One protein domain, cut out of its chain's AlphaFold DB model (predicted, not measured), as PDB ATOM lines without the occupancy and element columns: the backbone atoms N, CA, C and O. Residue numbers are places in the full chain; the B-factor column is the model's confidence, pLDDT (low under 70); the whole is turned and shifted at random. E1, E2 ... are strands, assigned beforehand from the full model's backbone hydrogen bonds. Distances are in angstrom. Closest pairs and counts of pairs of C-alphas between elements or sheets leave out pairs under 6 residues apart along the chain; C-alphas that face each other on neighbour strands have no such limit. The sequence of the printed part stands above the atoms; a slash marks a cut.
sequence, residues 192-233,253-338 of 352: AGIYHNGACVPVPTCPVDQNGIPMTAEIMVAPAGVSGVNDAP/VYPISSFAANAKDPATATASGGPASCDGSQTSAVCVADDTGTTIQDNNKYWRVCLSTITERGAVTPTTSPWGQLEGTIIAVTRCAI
ATOM      1  N   ALA A 192     198.861 -38.343  73.953       81.44
ATOM      2  CA  ALA A 192     198.443 -37.209  73.138       81.44
ATOM      3  C   ALA A 192     199.641 -36.277  72.942       81.44
ATOM      4  O   ALA A 192     200.313 -35.922  73.908       81.44
ATOM      5  N   GLY A 193     199.922 -35.899  71.700       84.25
ATOM      6  CA  GLY A 193     201.060 -35.047  71.374       84.25
ATOM      7  C   GLY A 193     200.858 -34.286  70.075       84.25
ATOM      8  O   GLY A 193     199.966 -34.604  69.284       84.25
ATOM      9  N   ILE A 194     201.695 -33.273  69.873       85.69
ATOM     10  CA  ILE A 194     201.784 -32.518  68.628       85.69
ATOM     11  C   ILE A 194     203.000 -33.037  67.865       85.69
ATOM     12  O   ILE A 194     204.095 -33.111  68.415       85.69
ATOM     13  N   TYR A 195     202.793 -33.395  66.606       85.12
ATOM     14  CA  TYR A 195     203.767 -34.048  65.747       85.12
ATOM     15  C   TYR A 195     203.931 -33.271  64.443       85.12
ATOM     16  O   TYR A 195     202.966 -32.702  63.935       85.12
ATOM     17  N   HIS A 196     205.133 -33.268  63.873       84.25
ATOM     18  CA  HIS A 196     205.344 -32.753  62.521       84.25
ATOM     19  C   HIS A 196     204.766 -33.722  61.474       84.25
ATOM     20  O   HIS A 196     204.541 -34.910  61.738       84.25
ATOM     21  N   ASN A 197     204.536 -33.230  60.257       83.25
ATOM     22  CA  ASN A 197     204.172 -34.093  59.137       83.25
ATOM     23  C   ASN A 197     205.228 -35.194  58.932       83.25
ATOM     24  O   ASN A 197     206.428 -34.927  58.893       83.25
ATOM     25  N   GLY A 198     204.780 -36.440  58.809       82.38
ATOM     26  CA  GLY A 198     205.654 -37.593  58.655       82.38
ATOM     27  C   GLY A 198     206.276 -38.104  59.950       82.38
ATOM     28  O   GLY A 198     207.037 -39.063  59.872       82.38
ATOM     29  N   ALA A 199     205.966 -37.549  61.122       85.12
ATOM     30  CA  ALA A 199     206.472 -38.092  62.380       85.12
ATOM     31  C   ALA A 199     205.914 -39.495  62.674       85.12
ATOM     32  O   ALA A 199     204.823 -39.869  62.219       85.12
ATOM     33  N   CYS A 200     206.654 -40.256  63.481       88.31
ATOM     34  CA  CYS A 200     206.213 -41.552  63.978       88.31
ATOM     35  C   CYS A 200     205.618 -41.435  65.384       88.31
ATOM     36  O   CYS A 200     206.252 -40.921  66.301       88.31
ATOM     37  N   VAL A 201     204.405 -41.957  65.551       90.06
ATOM     38  CA  VAL A 201     203.662 -41.971  66.815       90.06
ATOM     39  C   VAL A 201     203.691 -43.391  67.384       90.06
ATOM     40  O   VAL A 201     203.305 -44.319  66.668       90.06
ATOM     41  N   PRO A 202     204.151 -43.601  68.628       89.00
ATOM     42  CA  PRO A 202     204.287 -44.940  69.198       89.00
ATOM     43  C   PRO A 202     202.931 -45.622  69.391       89.00
ATOM     44  O   PRO A 202     201.959 -45.000  69.822       89.00
ATOM     45  N   VAL A 203     202.880 -46.925  69.108       89.25
ATOM     46  CA  VAL A 203     201.722 -47.769  69.414       89.25
ATOM     47  C   VAL A 203     201.738 -48.133  70.898       89.25
ATOM     48  O   VAL A 203     202.699 -48.765  71.344       89.25
ATOM     49  N   PRO A 204     200.706 -47.771  71.685       85.88
ATOM     50  CA  PRO A 204     200.663 -48.132  73.091       85.88
ATOM     51  C   PRO A 204     200.502 -49.644  73.261       85.88
ATOM     52  O   PRO A 204     199.841 -50.321  72.469       85.88
ATOM     53  N   THR A 205     201.068 -50.171  74.345       85.31
ATOM     54  CA  THR A 205     200.798 -51.546  74.768       85.31
ATOM     55  C   THR A 205     199.457 -51.572  75.490       85.31
ATOM     56  O   THR A 205     199.318 -50.996  76.566       85.31
ATOM     57  N   CYS A 206     198.462 -52.208  74.877       83.00
ATOM     58  CA  CYS A 206     197.112 -52.242  75.419       83.00
ATOM     59  C   CYS A 206     196.924 -53.343  76.474       83.00
ATOM     60  O   CYS A 206     197.431 -54.452  76.286       83.00
ATOM     61  N   PRO A 207     196.184 -53.065  77.566       82.88
ATOM     62  CA  PRO A 207     195.818 -54.086  78.538       82.88
ATOM     63  C   PRO A 207     194.815 -55.084  77.940       82.88
ATOM     64  O   PRO A 207     194.197 -54.844  76.899       82.88
ATOM     65  N   VAL A 208     194.658 -56.223  78.610       81.31
ATOM     66  CA  VAL A 208     193.594 -57.186  78.301       81.31
ATOM     67  C   VAL A 208     192.285 -56.751  78.959       81.31
ATOM     68  O   VAL A 208     192.294 -56.154  80.036       81.31
ATOM     69  N   ASP A 209     191.164 -57.039  78.307       72.56
ATOM     70  CA  ASP A 209     189.833 -56.784  78.852       72.56
ATOM     71  C   ASP A 209     189.466 -57.768  79.987       72.56
ATOM     72  O   ASP A 209     190.220 -58.682  80.331       72.56
ATOM     73  N   GLN A 210     188.274 -57.597  80.575       73.00
ATOM     74  CA  GLN A 210     187.759 -58.471  81.645       73.00
ATOM     75  C   GLN A 210     187.598 -59.945  81.221       73.00
ATOM     76  O   GLN A 210     187.459 -60.811  82.082       73.00
ATOM     77  N   ASN A 211     187.630 -60.234  79.917       78.75
ATOM     78  CA  ASN A 211     187.525 -61.573  79.342       78.75
ATOM     79  C   ASN A 211     188.889 -62.123  78.879       78.75
ATOM     80  O   ASN A 211     188.942 -63.193  78.273       78.75
ATOM     81  N   GLY A 212     189.990 -61.413  79.152       77.88
ATOM     82  CA  GLY A 212     191.342 -61.811  78.764       77.88
ATOM     83  C   GLY A 212     191.666 -61.599  77.281       77.88
ATOM     84  O   GLY A 212     192.680 -62.115  76.811       77.88
ATOM     85  N   ILE A 213     190.839 -60.860  76.535       78.88
ATOM     86  CA  ILE A 213     191.097 -60.534  75.129       78.88
ATOM     87  C   ILE A 213     191.912 -59.231  75.069       78.88
ATOM     88  O   ILE A 213     191.548 -58.252  75.727       78.88
ATOM     89  N   PRO A 214     193.019 -59.171  74.303       79.06
ATOM     90  CA  PRO A 214     193.790 -57.940  74.160       79.06
ATOM     91  C   PRO A 214     192.938 -56.840  73.518       79.06
ATOM     92  O   PRO A 214     192.290 -57.068  72.495       79.06
ATOM     93  N   MET A 215     192.944 -55.649  74.116       81.44
ATOM     94  CA  MET A 215     192.323 -54.458  73.533       81.44
ATOM     95  C   MET A 215     193.096 -54.003  72.285       81.44
ATOM     96  O   MET A 215     194.310 -54.206  72.184       81.44
ATOM     97  N   THR A 216     192.408 -53.382  71.326       83.38
ATOM     98  CA  THR A 216     193.015 -52.927  70.066       83.38
ATOM     99  C   THR A 216     193.497 -51.490  70.179       83.38
ATOM    100  O   THR A 216     192.770 -50.617  70.646       83.38
ATOM    101  N   ALA A 217     194.721 -51.225  69.730       86.12
ATOM    102  CA  ALA A 217     195.268 -49.877  69.729       86.12
ATOM    103  C   ALA A 217     194.683 -49.055  68.565       86.12
ATOM    104  O   ALA A 217     194.692 -49.506  67.421       86.12
ATOM    105  N   GLU A 218     194.209 -47.847  68.853       86.00
ATOM    106  CA  GLU A 218     193.637 -46.910  67.884       86.00
ATOM    107  C   GLU A 218     194.346 -45.556  67.944       86.00
ATOM    108  O   GLU A 218     194.910 -45.176  68.974       86.00
ATOM    109  N   ILE A 219     194.286 -44.809  66.842       87.81
ATOM    110  CA  ILE A 219     194.847 -43.464  66.722       87.81
ATOM    111  C   ILE A 219     193.813 -42.511  66.117       87.81
ATOM    112  O   ILE A 219     193.148 -42.826  65.133       87.81
ATOM    113  N   MET A 220     193.702 -41.326  66.702       88.38
ATOM    114  CA  MET A 220     192.943 -40.196  66.184       88.38
ATOM    115  C   MET A 220     193.926 -39.092  65.826       88.38
ATOM    116  O   MET A 220     194.822 -38.777  66.609       88.38
ATOM    117  N   VAL A 221     193.761 -38.503  64.647       89.88
ATOM    118  CA  VAL A 221     194.623 -37.420  64.175       89.88
ATOM    119  C   VAL A 221     193.795 -36.242  63.708       89.88
ATOM    120  O   VAL A 221     192.756 -36.411  63.073       89.88
ATOM    121  N   ALA A 222     194.273 -35.042  64.009       90.88
ATOM    122  CA  ALA A 222     193.676 -33.805  63.542       90.88
ATOM    123  C   ALA A 222     194.777 -32.795  63.185       90.88
ATOM    124  O   ALA A 222     195.776 -32.698  63.903       90.88
ATOM    125  N   PRO A 223     194.620 -32.017  62.104       88.88
ATOM    126  CA  PRO A 223     195.497 -30.885  61.831       88.88
ATOM    127  C   PRO A 223     195.403 -29.852  62.965       88.88
ATOM    128  O   PRO A 223     194.304 -29.471  63.359       88.88
ATOM    129  N   ALA A 224     196.544 -29.388  63.469       85.19
ATOM    130  CA  ALA A 224     196.633 -28.377  64.529       85.19
ATOM    131  C   ALA A 224     197.207 -27.045  64.029       85.19
ATOM    132  O   ALA A 224     196.855 -25.981  64.528       85.19
ATOM    133  N   GLY A 225     198.068 -27.112  63.017       81.56
ATOM    134  CA  GLY A 225     198.652 -25.964  62.339       81.56
ATOM    135  C   GLY A 225     199.005 -26.376  60.922       81.56
ATOM    136  O   GLY A 225     199.541 -27.463  60.719       81.56
ATOM    137  N   VAL A 226     198.651 -25.549  59.942       77.38
ATOM    138  CA  VAL A 226     198.898 -25.832  58.527       77.38
ATOM    139  C   VAL A 226     199.525 -24.609  57.875       77.38
ATOM    140  O   VAL A 226     198.986 -23.508  57.967       77.38
ATOM    141  N   SER A 227     200.661 -24.811  57.220       72.31
ATOM    142  CA  SER A 227     201.292 -23.847  56.329       72.31
ATOM    143  C   SER A 227     201.318 -24.453  54.929       72.31
ATOM    144  O   SER A 227     201.754 -25.588  54.732       72.31
ATOM    145  N   GLY A 228     200.765 -23.727  53.960       58.88
ATOM    146  CA  GLY A 228     200.656 -24.164  52.572       58.88
ATOM    147  C   GLY A 228     201.546 -23.314  51.682       58.88
ATOM    148  O   GLY A 228     201.101 -22.287  51.176       58.88
ATOM    149  N   VAL A 229     202.791 -23.738  51.472       61.47
ATOM    150  CA  VAL A 229     203.664 -23.147  50.452       61.47
ATOM    151  C   VAL A 229     203.797 -24.164  49.326       61.47
ATOM    152  O   VAL A 229     204.403 -25.216  49.509       61.47
ATOM    153  N   ASN A 230     203.158 -23.890  48.186       55.56
ATOM    154  CA  ASN A 230     203.141 -24.819  47.050       55.56
ATOM    155  C   ASN A 230     204.344 -24.618  46.113       55.56
ATOM    156  O   ASN A 230     204.851 -25.576  45.537       55.56
ATOM    157  N   ASP A 231     204.839 -23.385  45.984       55.69
ATOM    158  CA  ASP A 231     205.983 -23.106  45.122       55.69
ATOM    159  C   ASP A 231     207.285 -23.302  45.920       55.69
ATOM    160  O   ASP A 231     207.673 -22.463  46.735       55.69
ATOM    161  N   ALA A 232     207.983 -24.415  45.671       52.62
ATOM    162  CA  ALA A 232     209.426 -24.453  45.893       52.62
ATOM    163  C   ALA A 232     210.057 -23.390  44.969       52.62
ATOM    164  O   ALA A 232     209.660 -23.326  43.800       52.62
ATOM    165  N   PRO A 233     211.006 -22.553  45.431       50.00
ATOM    166  CA  PRO A 233     211.697 -21.615  44.560       50.00
ATOM    167  C   PRO A 233     212.404 -22.427  43.477       50.00
ATOM    168  O   PRO A 233     213.409 -23.093  43.715       50.00
ATOM    169  N   VAL A 253     202.697 -17.529  48.048       66.94
ATOM    170  CA  VAL A 253     201.822 -18.190  49.019       66.94
ATOM    171  C   VAL A 253     200.421 -18.241  48.425       66.94
ATOM    172  O   VAL A 253     199.825 -17.203  48.136       66.94
ATOM    173  N   TYR A 254     199.895 -19.448  48.244       73.00
ATOM    174  CA  TYR A 254     198.533 -19.652  47.753       73.00
ATOM    175  C   TYR A 254     197.590 -19.917  48.925       73.00
ATOM    176  O   TYR A 254     197.988 -20.571  49.893       73.00
ATOM    177  N   PRO A 255     196.333 -19.450  48.857       78.00
ATOM    178  CA  PRO A 255     195.356 -19.765  49.884       78.00
ATOM    179  C   PRO A 255     195.118 -21.280  49.958       78.00
ATOM    180  O   PRO A 255     195.083 -21.987  48.944       78.00
ATOM    181  N   ILE A 256     194.949 -21.773  51.185       82.19
ATOM    182  CA  ILE A 256     194.651 -23.178  51.460       82.19
ATOM    183  C   ILE A 256     193.178 -23.429  51.132       82.19
ATOM    184  O   ILE A 256     192.289 -22.818  51.722       82.19
ATOM    185  N   SER A 257     192.924 -24.341  50.199       85.12
ATOM    186  CA  SER A 257     191.579 -24.767  49.807       85.12
ATOM    187  C   SER A 257     191.052 -25.883  50.709       85.12
ATOM    188  O   SER A 257     189.871 -25.894  51.051       85.12
ATOM    189  N   SER A 258     191.913 -26.821  51.114       86.69
ATOM    190  CA  SER A 258     191.577 -27.847  52.104       86.69
ATOM    191  C   SER A 258     192.819 -28.404  52.793       86.69
ATOM    192  O   SER A 258     193.932 -28.352  52.267       86.69
ATOM    193  N   PHE A 259     192.624 -28.942  53.993       86.56
ATOM    194  CA  PHE A 259     193.662 -29.623  54.751       86.56
ATOM    195  C   PHE A 259     193.058 -30.779  55.550       86.56
ATOM    196  O   PHE A 259     191.954 -30.668  56.080       86.56
ATOM    197  N   ALA A 260     193.767 -31.900  55.622       87.62
ATOM    198  CA  ALA A 260     193.334 -33.097  56.333       87.62
ATOM    199  C   ALA A 260     194.541 -33.835  56.915       87.62
ATOM    200  O   ALA A 260     195.618 -33.825  56.321       87.62
ATOM    201  N   ALA A 261     194.353 -34.494  58.056       89.06
ATOM    202  CA  ALA A 261     195.352 -35.381  58.637       89.06
ATOM    203  C   ALA A 261     194.868 -36.828  58.556       89.06
ATOM    204  O   ALA A 261     193.682 -37.106  58.728       89.06
ATOM    205  N   ASN A 262     195.790 -37.749  58.312       89.75
ATOM    206  CA  ASN A 262     195.547 -39.184  58.356       89.75
ATOM    207  C   ASN A 262     196.730 -39.913  59.002       89.75
ATOM    208  O   ASN A 262     197.839 -39.389  59.088       89.75
ATOM    209  N   ALA A 263     196.477 -41.127  59.480       90.38
ATOM    210  CA  ALA A 263     197.508 -42.026  59.972       90.38
ATOM    211  C   ALA A 263     197.674 -43.200  58.999       90.38
ATOM    212  O   ALA A 263     196.695 -43.682  58.427       90.38
ATOM    213  N   LYS A 264     198.913 -43.644  58.791       89.69
ATOM    214  CA  LYS A 264     199.245 -44.869  58.052       89.69
ATOM    215  C   LYS A 264     199.331 -46.049  59.009       89.69
ATOM    216  O   LYS A 264     199.722 -45.861  60.161       89.69
ATOM    217  N   ASP A 265     198.996 -47.239  58.508       86.19
ATOM    218  CA  ASP A 265     198.966 -48.478  59.288       86.19
ATOM    219  C   ASP A 265     200.252 -48.693  60.092       86.19
ATOM    220  O   ASP A 265     201.350 -48.384  59.607       86.19
ATOM    221  N   PRO A 266     200.138 -49.222  61.323       87.69
ATOM    222  CA  PRO A 266     201.280 -49.330  62.198       87.69
ATOM    223  C   PRO A 266     202.249 -50.400  61.698       87.69
ATOM    224  O   PRO A 266     201.859 -51.538  61.430       87.69
ATOM    225  N   ALA A 267     203.531 -50.058  61.647       87.56
ATOM    226  CA  ALA A 267     204.604 -50.975  61.282       87.56
ATOM    227  C   ALA A 267     205.745 -50.899  62.298       87.56
ATOM    228  O   ALA A 267     205.908 -49.904  63.007       87.56
ATOM    229  N   THR A 268     206.524 -51.973  62.384       87.25
ATOM    230  CA  THR A 268     207.688 -52.043  63.268       87.25
ATOM    231  C   THR A 268     208.771 -51.076  62.790       87.25
ATOM    232  O   THR A 268     209.179 -51.145  61.629       87.25
ATOM    233  N   ALA A 269     209.252 -50.198  63.671       82.81
ATOM    234  CA  ALA A 269     210.409 -49.356  63.399       82.81
ATOM    235  C   ALA A 269     211.680 -50.217  63.422       82.81
ATOM    236  O   ALA A 269     212.073 -50.770  64.451       82.81
ATOM    237  N   THR A 270     212.304 -50.351  62.256       81.06
ATOM    238  CA  THR A 270     213.544 -51.099  62.033       81.06
ATOM    239  C   THR A 270     214.599 -50.185  61.419       81.06
ATOM    240  O   THR A 270     214.295 -49.107  60.910       81.06
ATOM    241  N   ALA A 271     215.850 -50.647  61.391       69.94
ATOM    242  CA  ALA A 271     216.958 -49.895  60.804       69.94
ATOM    243  C   ALA A 271     216.784 -49.554  59.313       69.94
ATOM    244  O   ALA A 271     217.408 -48.619  58.820       69.94
ATOM    245  N   SER A 272     215.945 -50.305  58.597       71.56
ATOM    246  CA  SER A 272     215.745 -50.183  57.149       71.56
ATOM    247  C   SER A 272     214.293 -49.908  56.749       71.56
ATOM    248  O   SER A 272     213.975 -49.983  55.566       71.56
ATOM    249  N   GLY A 273     213.400 -49.628  57.702       79.50
ATOM    250  CA  GLY A 273     211.985 -49.434  57.391       79.50
ATOM    251  C   GLY A 273     211.098 -49.146  58.597       79.50
ATOM    252  O   GLY A 273     211.458 -49.395  59.744       79.50
ATOM    253  N   GLY A 274     209.916 -48.628  58.306       85.88
ATOM    254  CA  GLY A 274     208.833 -48.322  59.233       85.88
ATOM    255  C   GLY A 274     207.502 -48.173  58.480       85.88
ATOM    256  O   GLY A 274     207.314 -48.773  57.417       85.88
ATOM    257  N   PRO A 275     206.543 -47.393  58.990       89.12
ATOM    258  CA  PRO A 275     205.273 -47.184  58.297       89.12
ATOM    259  C   PRO A 275     205.467 -46.478  56.950       89.12
ATOM    260  O   PRO A 275     206.446 -45.744  56.759       89.12
ATOM    261  N   ALA A 276     204.520 -46.684  56.029       87.06
ATOM    262  CA  ALA A 276     204.533 -46.073  54.697       87.06
ATOM    263  C   ALA A 276     204.681 -44.544  54.767       87.06
ATOM    264  O   ALA A 276     204.175 -43.917  55.699       87.06
ATOM    265  N   SER A 277     205.373 -43.956  53.792       84.31
ATOM    266  CA  SER A 277     205.612 -42.513  53.700       84.31
ATOM    267  C   SER A 277     204.336 -41.694  53.427       84.31
ATOM    268  O   SER A 277     203.288 -42.206  53.022       84.31
ATOM    269  N   CYS A 278     204.419 -40.383  53.678       81.38
ATOM    270  CA  CYS A 278     203.310 -39.438  53.484       81.38
ATOM    271  C   CYS A 278     203.185 -38.894  52.053       81.38
ATOM    272  O   CYS A 278     202.223 -38.200  51.746       81.38
ATOM    273  N   ASP A 279     204.127 -39.225  51.175       74.44
ATOM    274  CA  ASP A 279     204.196 -38.808  49.766       74.44
ATOM    275  C   ASP A 279     203.272 -39.625  48.837       74.44
ATOM    276  O   ASP A 279     203.307 -39.469  47.619       74.44
ATOM    277  N   GLY A 280     202.446 -40.517  49.394       66.75
ATOM    278  CA  GLY A 280     201.574 -41.408  48.626       66.75
ATOM    279  C   GLY A 280     202.284 -42.635  48.047       66.75
ATOM    280  O   GLY A 280     201.623 -43.487  47.450       66.75
ATOM    281  N   SER A 281     203.594 -42.774  48.262       66.50
ATOM    282  CA  SER A 281     204.330 -43.994  47.958       66.50
ATOM    283  C   SER A 281     203.970 -45.105  48.954       66.50
ATOM    284  O   SER A 281     203.770 -44.865  50.144       66.50
ATOM    285  N   GLN A 282     203.919 -46.356  48.485       67.06
ATOM    286  CA  GLN A 282     203.836 -47.526  49.377       67.06
ATOM    287  C   GLN A 282     205.202 -47.903  49.977       67.06
ATOM    288  O   GLN A 282     205.336 -48.939  50.627       67.06
ATOM    289  N   THR A 283     206.240 -47.092  49.754       77.31
ATOM    290  CA  THR A 283     207.564 -47.335  50.323       77.31
ATOM    291  C   THR A 283     207.565 -47.094  51.824       77.31
ATOM    292  O   THR A 283     207.150 -46.049  52.323       77.31
ATOM    293  N   SER A 284     208.070 -48.088  52.544       80.25
ATOM    294  CA  SER A 284     208.360 -48.006  53.969       80.25
ATOM    295  C   SER A 284     209.440 -46.950  54.222       80.25
ATOM    296  O   SER A 284     210.497 -46.988  53.594       80.25
ATOM    297  N   ALA A 285     209.178 -46.008  55.130       80.62
ATOM    298  CA  ALA A 285     210.134 -44.975  55.521       80.62
ATOM    299  C   ALA A 285     210.561 -45.168  56.979       80.62
ATOM    300  O   ALA A 285     209.760 -45.595  57.816       80.62
ATOM    301  N   VAL A 286     211.813 -44.832  57.293       84.38
ATOM    302  CA  VAL A 286     212.350 -44.953  58.656       84.38
ATOM    303  C   VAL A 286     211.671 -43.934  59.578       84.38
ATOM    304  O   VAL A 286     211.239 -42.860  59.144       84.38
ATOM    305  N   CYS A 287     211.511 -44.295  60.847       84.81
ATOM    306  CA  CYS A 287     211.031 -43.388  61.880       84.81
ATOM    307  C   CYS A 287     212.185 -42.551  62.427       84.81
ATOM    308  O   CYS A 287     213.247 -43.097  62.726       84.81
ATOM    309  N   VAL A 288     211.972 -41.246  62.573       80.25
ATOM    310  CA  VAL A 288     212.935 -40.319  63.180       80.25
ATOM    311  C   VAL A 288     212.389 -39.806  64.510       80.25
ATOM    312  O   VAL A 288     211.178 -39.635  64.649       80.25
ATOM    313  N   ALA A 289     213.271 -39.646  65.494       69.12
ATOM    314  CA  ALA A 289     212.946 -39.222  66.854       69.12
ATOM    315  C   ALA A 289     212.831 -37.701  66.987       69.12
ATOM    316  O   ALA A 289     212.175 -37.214  67.905       69.12
ATOM    317  N   ASP A 290     213.486 -36.969  66.092       65.81
ATOM    318  CA  ASP A 290     213.605 -35.520  66.124       65.81
ATOM    319  C   ASP A 290     213.906 -34.948  64.730       65.81
ATOM    320  O   ASP A 290     214.237 -35.670  63.782       65.81
ATOM    321  N   ASP A 291     213.848 -33.619  64.627       62.12
ATOM    322  CA  ASP A 291     214.166 -32.867  63.408       62.12
ATOM    323  C   ASP A 291     215.649 -32.982  63.004       62.12
ATOM    324  O   ASP A 291     216.038 -32.565  61.913       62.12
ATOM    325  N   THR A 292     216.496 -33.568  63.863       64.06
ATOM    326  CA  THR A 292     217.913 -33.829  63.563       64.06
ATOM    327  C   THR A 292     218.124 -35.121  62.766       64.06
ATOM    328  O   THR A 292     219.235 -35.391  62.305       64.06
ATOM    329  N   GLY A 293     217.054 -35.892  62.530       67.94
ATOM    330  CA  GLY A 293     217.076 -37.102  61.709       67.94
ATOM    331  C   GLY A 293     217.559 -38.344  62.457       67.94
ATOM    332  O   GLY A 293     217.918 -39.340  61.821       67.94
ATOM    333  N   THR A 294     217.567 -38.316  63.793       78.00
ATOM    334  CA  THR A 294     217.969 -39.472  64.602       78.00
ATOM    335  C   THR A 294     216.984 -40.612  64.381       78.00
ATOM    336  O   THR A 294     215.797 -40.481  64.665       78.00
ATOM    337  N   THR A 295     217.448 -41.747  63.861       79.88
ATOM    338  CA  THR A 295     216.561 -42.867  63.520       79.88
ATOM    339  C   THR A 295     216.169 -43.685  64.750       79.88
ATOM    340  O   THR A 295     217.008 -44.055  65.567       79.88
ATOM    341  N   ILE A 296     214.877 -43.993  64.866       80.00
ATOM    342  CA  ILE A 296     214.317 -44.858  65.909       80.00
ATOM    343  C   ILE A 296     214.517 -46.320  65.495       80.00
ATOM    344  O   ILE A 296     214.083 -46.728  64.416       80.00
ATOM    345  N   GLN A 297     215.162 -47.110  66.357       79.44
ATOM    346  CA  GLN A 297     215.445 -48.534  66.135       79.44
ATOM    347  C   GLN A 297     215.241 -49.341  67.422       79.44
ATOM    348  O   GLN A 297     216.196 -49.737  68.087       79.44
ATOM    349  N   ASP A 298     213.989 -49.579  67.788       82.44
ATOM    350  CA  ASP A 298     213.625 -50.243  69.044       82.44
ATOM    351  C   ASP A 298     212.727 -51.476  68.849       82.44
ATOM    352  O   ASP A 298     212.314 -52.098  69.824       82.44
ATOM    353  N   ASN A 299     212.455 -51.867  67.596       82.19
ATOM    354  CA  ASN A 299     211.515 -52.931  67.233       82.19
ATOM    355  C   ASN A 299     210.086 -52.719  67.771       82.19
ATOM    356  O   ASN A 299     209.290 -53.663  67.783       82.19
ATOM    357  N   ASN A 300     209.726 -51.495  68.170       85.56
ATOM    358  CA  ASN A 300     208.359 -51.161  68.541       85.56
ATOM    359  C   ASN A 300     207.536 -50.799  67.304       85.56
ATOM    360  O   ASN A 300     208.062 -50.495  66.230       85.56
ATOM    361  N   LYS A 301     206.211 -50.868  67.440       88.62
ATOM    362  CA  LYS A 301     205.291 -50.460  66.377       88.62
ATOM    363  C   LYS A 301     205.004 -48.969  66.478       88.62
ATOM    364  O   LYS A 301     204.772 -48.452  67.568       88.62
ATOM    365  N   TYR A 302     204.947 -48.317  65.327       90.50
ATOM    366  CA  TYR A 302     204.622 -46.902  65.202       90.50
ATOM    367  C   TYR A 302     203.579 -46.702  64.115       90.50
ATOM    368  O   TYR A 302     203.607 -47.414  63.117       90.50
ATOM    369  N   TRP A 303     202.701 -45.715  64.272       91.56
ATOM    370  CA  TRP A 303     201.951 -45.129  63.159       91.56
ATOM    371  C   TRP A 303     202.745 -43.980  62.554       91.56
ATOM    372  O   TRP A 303     203.518 -43.330  63.254       91.56
ATOM    373  N   ARG A 304     202.510 -43.675  61.277       89.75
ATOM    374  CA  ARG A 304     202.980 -42.417  60.683       89.75
ATOM    375  C   ARG A 304     201.815 -41.475  60.493       89.75
ATOM    376  O   ARG A 304     200.819 -41.851  59.878       89.75
ATOM    377  N   VAL A 305     201.956 -40.262  61.009       89.62
ATOM    378  CA  VAL A 305     200.956 -39.212  60.836       89.62
ATOM    379  C   VAL A 305     201.320 -38.352  59.644       89.62
ATOM    380  O   VAL A 305     202.461 -37.923  59.490       89.62
ATOM    381  N   CYS A 306     200.347 -38.137  58.774       87.31
ATOM    382  CA  CYS A 306     200.524 -37.444  57.517       87.31
ATOM    383  C   CYS A 306     199.519 -36.305  57.429       87.31
ATOM    384  O   CYS A 306     198.344 -36.455  57.768       87.31
ATOM    385  N   LEU A 307     199.998 -35.154  56.976       86.19
ATOM    386  CA  LEU A 307     199.170 -34.002  56.676       86.19
ATOM    387  C   LEU A 307     199.080 -33.871  55.154       86.19
ATOM    388  O   LEU A 307     200.055 -34.037  54.429       86.19
ATOM    389  N   SER A 308     197.875 -33.599  54.677       83.62
ATOM    390  CA  SER A 308     197.560 -33.386  53.269       83.62
ATOM    391  C   SER A 308     197.006 -31.978  53.150       83.62
ATOM    392  O   SER A 308     196.033 -31.662  53.835       83.62
ATOM    393  N   THR A 309     197.596 -31.128  52.313       81.00
ATOM    394  CA  THR A 309     197.059 -29.786  52.047       81.00
ATOM    395  C   THR A 309     196.884 -29.580  50.551       81.00
ATOM    396  O   THR A 309     197.688 -30.037  49.736       81.00
ATOM    397  N   ILE A 310     195.788 -28.924  50.184       79.56
ATOM    398  CA  ILE A 310     195.452 -28.573  48.809       79.56
ATOM    399  C   ILE A 310     195.316 -27.058  48.757       79.56
ATOM    400  O   ILE A 310     194.605 -26.460  49.565       79.56
ATOM    401  N   THR A 311     196.005 -26.446  47.803       80.06
ATOM    402  CA  THR A 311     195.918 -25.020  47.473       80.06
ATOM    403  C   THR A 311     195.197 -24.843  46.138       80.06
ATOM    404  O   THR A 311     194.963 -25.820  45.423       80.06
ATOM    405  N   GLU A 312     194.920 -23.602  45.735       80.12
ATOM    406  CA  GLU A 312     194.356 -23.303  44.406       80.12
ATOM    407  C   GLU A 312     195.211 -23.818  43.237       80.12
ATOM    408  O   GLU A 312     194.695 -24.054  42.145       80.12
ATOM    409  N   ARG A 313     196.515 -24.033  43.458       74.25
ATOM    410  CA  ARG A 313     197.427 -24.620  42.465       74.25
ATOM    411  C   ARG A 313     197.515 -26.144  42.505       74.25
ATOM    412  O   ARG A 313     198.164 -26.731  41.644       74.25
ATOM    413  N   GLY A 314     196.868 -26.790  43.470       74.12
ATOM    414  CA  GLY A 314     196.863 -28.241  43.631       74.12
ATOM    415  C   GLY A 314     197.413 -28.707  44.977       74.12
ATOM    416  O   GLY A 314     197.584 -27.923  45.914       74.12
ATOM    417  N   ALA A 315     197.636 -30.018  45.075       74.25
ATOM    418  CA  ALA A 315     198.143 -30.664  46.280       74.25
ATOM    419  C   ALA A 315     199.596 -30.260  46.557       74.25
ATOM    420  O   ALA A 315     200.445 -30.344  45.670       74.25
ATOM    421  N   VAL A 316     199.878 -29.873  47.798       72.69
ATOM    422  CA  VAL A 316     201.241 -29.605  48.261       72.69
ATOM    423  C   VAL A 316     201.868 -30.942  48.637       72.69
ATOM    424  O   VAL A 316     201.328 -31.679  49.464       72.69
ATOM    425  N   THR A 317     203.000 -31.268  48.022       65.50
ATOM    426  CA  THR A 317     203.747 -32.490  48.343       65.50
ATOM    427  C   THR A 317     204.945 -32.145  49.219       65.50
ATOM    428  O   THR A 317     205.607 -31.140  48.963       65.50
ATOM    429  N   PRO A 318     205.238 -32.940  50.263       57.09
ATOM    430  CA  PRO A 318     206.429 -32.731  51.068       57.09
ATOM    431  C   PRO A 318     207.654 -33.042  50.205       57.09
ATOM    432  O   PRO A 318     207.968 -34.202  49.944       57.09
ATOM    433  N   THR A 319     208.332 -32.004  49.725       51.75
ATOM    434  CA  THR A 319     209.639 -32.171  49.088       51.75
ATOM    435  C   THR A 319     210.729 -32.161  50.158       51.75
ATOM    436  O   THR A 319     210.594 -31.537  51.207       51.75
ATOM    437  N   THR A 320     211.840 -32.853  49.910       46.53
ATOM    438  CA  THR A 320     213.028 -32.840  50.784       46.53
ATOM    439  C   THR A 320     213.759 -31.486  50.795       46.53
ATOM    440  O   THR A 320     214.788 -31.350  51.449       46.53
ATOM    441  N   SER A 321     213.241 -30.485  50.076       47.31
ATOM    442  CA  SER A 321     213.743 -29.113  50.048       47.31
ATOM    443  C   SER A 321     213.211 -28.339  51.259       47.31
ATOM    444  O   SER A 321     212.015 -28.431  51.513       47.31
ATOM    445  N   PRO A 322     214.020 -27.518  51.956       43.84
ATOM    446  CA  PRO A 322     213.552 -26.618  53.024       43.84
ATOM    447  C   PRO A 322     212.436 -25.650  52.588       43.84
ATOM    448  O   PRO A 322     211.795 -25.014  53.412       43.84
ATOM    449  N   TRP A 323     212.205 -25.524  51.279       46.00
ATOM    450  CA  TRP A 323     211.234 -24.621  50.677       46.00
ATOM    451  C   TRP A 323     210.329 -25.418  49.736       46.00
ATOM    452  O   TRP A 323     210.817 -26.045  48.792       46.00
ATOM    453  N   GLY A 324     209.026 -25.418  50.030       48.06
ATOM    454  CA  GLY A 324     208.049 -26.383  49.501       48.06
ATOM    455  C   GLY A 324     207.746 -27.530  50.474       48.06
ATOM    456  O   GLY A 324     207.203 -28.561  50.072       48.06
ATOM    457  N   GLN A 325     208.125 -27.381  51.746       53.56
ATOM    458  CA  GLN A 325     207.748 -28.315  52.792       53.56
ATOM    459  C   GLN A 325     206.340 -28.024  53.281       53.56
ATOM    460  O   GLN A 325     205.945 -26.891  53.555       53.56
ATOM    461  N   LEU A 326     205.583 -29.104  53.397       57.53
ATOM    462  CA  LEU A 326     204.328 -29.113  54.110       57.53
ATOM    463  C   LEU A 326     204.637 -28.975  55.606       57.53
ATOM    464  O   LEU A 326     204.737 -29.968  56.326       57.53
ATOM    465  N   GLU A 327     204.847 -27.738  56.043       64.00
ATOM    466  CA  GLU A 327     205.059 -27.400  57.442       64.00
ATOM    467  C   GLU A 327     203.707 -27.332  58.134       64.00
ATOM    468  O   GLU A 327     202.886 -26.436  57.930       64.00
ATOM    469  N   GLY A 328     203.440 -28.342  58.940       71.81
ATOM    470  CA  GLY A 328     202.217 -28.394  59.698       71.81
ATOM    471  C   GLY A 328     202.352 -29.334  60.868       71.81
ATOM    472  O   GLY A 328     203.045 -30.353  60.816       71.81
ATOM    473  N   THR A 329     201.676 -28.954  61.935       83.62
ATOM    474  CA  THR A 329     201.608 -29.720  63.162       83.62
ATOM    475  C   THR A 329     200.304 -30.498  63.184       83.62
ATOM    476  O   THR A 329     199.231 -29.944  62.939       83.62
ATOM    477  N   ILE A 330     200.393 -31.781  63.498       87.50
ATOM    478  CA  ILE A 330     199.281 -32.713  63.621       87.50
ATOM    479  C   ILE A 330     199.164 -33.066  65.098       87.50
ATOM    480  O   ILE A 330     200.138 -33.487  65.716       87.50
ATOM    481  N   ILE A 331     197.977 -32.921  65.673       90.25
ATOM    482  CA  ILE A 331     197.691 -33.538  66.965       90.25
ATOM    483  C   ILE A 331     197.389 -35.007  66.707       90.25
ATOM    484  O   ILE A 331     196.523 -35.328  65.890       90.25
ATOM    485  N   ALA A 332     198.090 -35.888  67.413       89.62
ATOM    486  CA  ALA A 332     197.821 -37.314  67.407       89.62
ATOM    487  C   ALA A 332     197.501 -37.787  68.822       89.62
ATOM    488  O   ALA A 332     198.221 -37.475  69.773       89.62
ATOM    489  N   VAL A 333     196.420 -38.551  68.938       88.69
ATOM    490  CA  VAL A 333     195.923 -39.124  70.185       88.69
ATOM    491  C   VAL A 333     195.802 -40.628  69.992       88.69
ATOM    492  O   VAL A 333     195.084 -41.079  69.107       88.69
ATOM    493  N   THR A 334     196.508 -41.412  70.798       88.00
ATOM    494  CA  THR A 334     196.447 -42.878  70.767       88.00
ATOM    495  C   THR A 334     195.636 -43.396  71.938       88.00
ATOM    496  O   THR A 334     195.664 -42.822  73.030       88.00
ATOM    497  N   ARG A 335     194.920 -44.497  71.728       83.50
ATOM    498  CA  ARG A 335     194.074 -45.126  72.739       83.50
ATOM    499  C   ARG A 335     194.027 -46.635  72.609       83.50
ATOM    500  O   ARG A 335     194.419 -47.178  71.584       83.50
ATOM    501  N   CYS A 336     193.512 -47.295  73.638       84.44
ATOM    502  CA  CYS A 336     193.127 -48.698  73.572       84.44
ATOM    503  C   CYS A 336     191.603 -48.784  73.548       84.44
ATOM    504  O   CYS A 336     190.945 -48.319  74.474       84.44
ATOM    505  N   ALA A 337     191.063 -49.361  72.482       78.62
ATOM    506  CA  ALA A 337     189.643 -49.611  72.295       78.62
ATOM    507  C   ALA A 337     189.299 -51.050  72.698       78.62
ATOM    508  O   ALA A 337     190.100 -51.975  72.528       78.62
ATOM    509  N   ILE A 338     188.098 -51.250  73.243       74.56
ATOM    510  CA  ILE A 338     187.581 -52.600  73.494       74.56
ATOM    511  C   ILE A 338     187.225 -53.274  72.166       74.56
ATOM    512  O   ILE A 338     186.781 -52.625  71.217       74.56
TER     513      ILE A 338
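Overview. This is residues 192 to 233 and 253 to 338 of the 352 residues of the protein "Prepilin-type N-terminal cleavage/methylation domain-containing protein" of Aquicella lusitana (UniProt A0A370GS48). The domain is a long, narrow sandwich of two strongly twisted sheets face to face: the long hairpin of E4 and E5, with short E2 and E6 beside E5, makes most of one layer, and E1, E7 and E3 make the other. The strands of the two layers cross at 39 degrees; residues 269 to 300, between E4 and E5, form a large loop beside the sandwich, and residues 203 to 215 loop out toward one end of its long axis. The printed part has 128 residues with no named helix and seven named strands, E1 to E7 in chain order; the class is all strand, though named strands hold 56 of the 128 residues, under half. One sheet is branched, its pairs antiparallel; the other runs E1, E7, E3, antiparallel too. The whole is compact, with a radius of gyration of the C-alphas of 15.9 A, and elongated, spanning 56 by 30 by 23 A.

Arrangement. In the branched sheet, E5, residues 301 to 311, has E4, residues 256 to 268, on one side, and N 306 and O 262 are 2.8 A apart, within hydrogen-bond range. On the other side of E5 lie E2, residues 200 to 202, beside residues 302 to 304, with N 303 and O 201 at 2.8 A, and E6, residues 314 to 316, beside residues 309 to 311, with N 314 and O 311 at 2.9 A. E4, E5 and E6 form a meander, each strand the antiparallel neighbour of the one before, and E5 and E6 are a hairpin. In the second sheet, E7, residues 328 to 337, is the inner strand. Its neighbours are E3, residues 216 to 226, with N 331 and O 222 at 2.8 A, and E1, residues 192 to 196, with N 195 and O 330 at 2.8 A. Between the sheets, the closest C-alphas of E3 and E4, those of Ala 222 and Ala 261, are 5.4 A apart. E3 and E6 are apart.

Along the chain. E1 begins at C-alpha 192, (198.443, -37.209, 73.138), and ends at 196; E2 covers 200 to 202. E3, 216 to 226, is 30.0 A long. E4 begins at C-alpha 256, (194.651, -23.178, 51.460), and is 33.8 A long. E5, 301 to 311, measures 33.1 A, and E6 covers 314 to 316. E7, 27.7 A long, ends at C-alpha 337, (189.643, -49.611, 72.295).

Size, cuts and confidence. The C-alphas farthest apart, those of Asn 211 and Pro 233, are 58.2 A apart. Residues 234 to 252 are not printed, and C-alphas 233 and 253 are 11.4 A apart across the cut. The links E2 to E3, E4 to E5 and E6 to E7 are long. Mean pLDDT of the printed part is 78.0; 27 residues are under 70, among them 228 to 233 and 317 to 327.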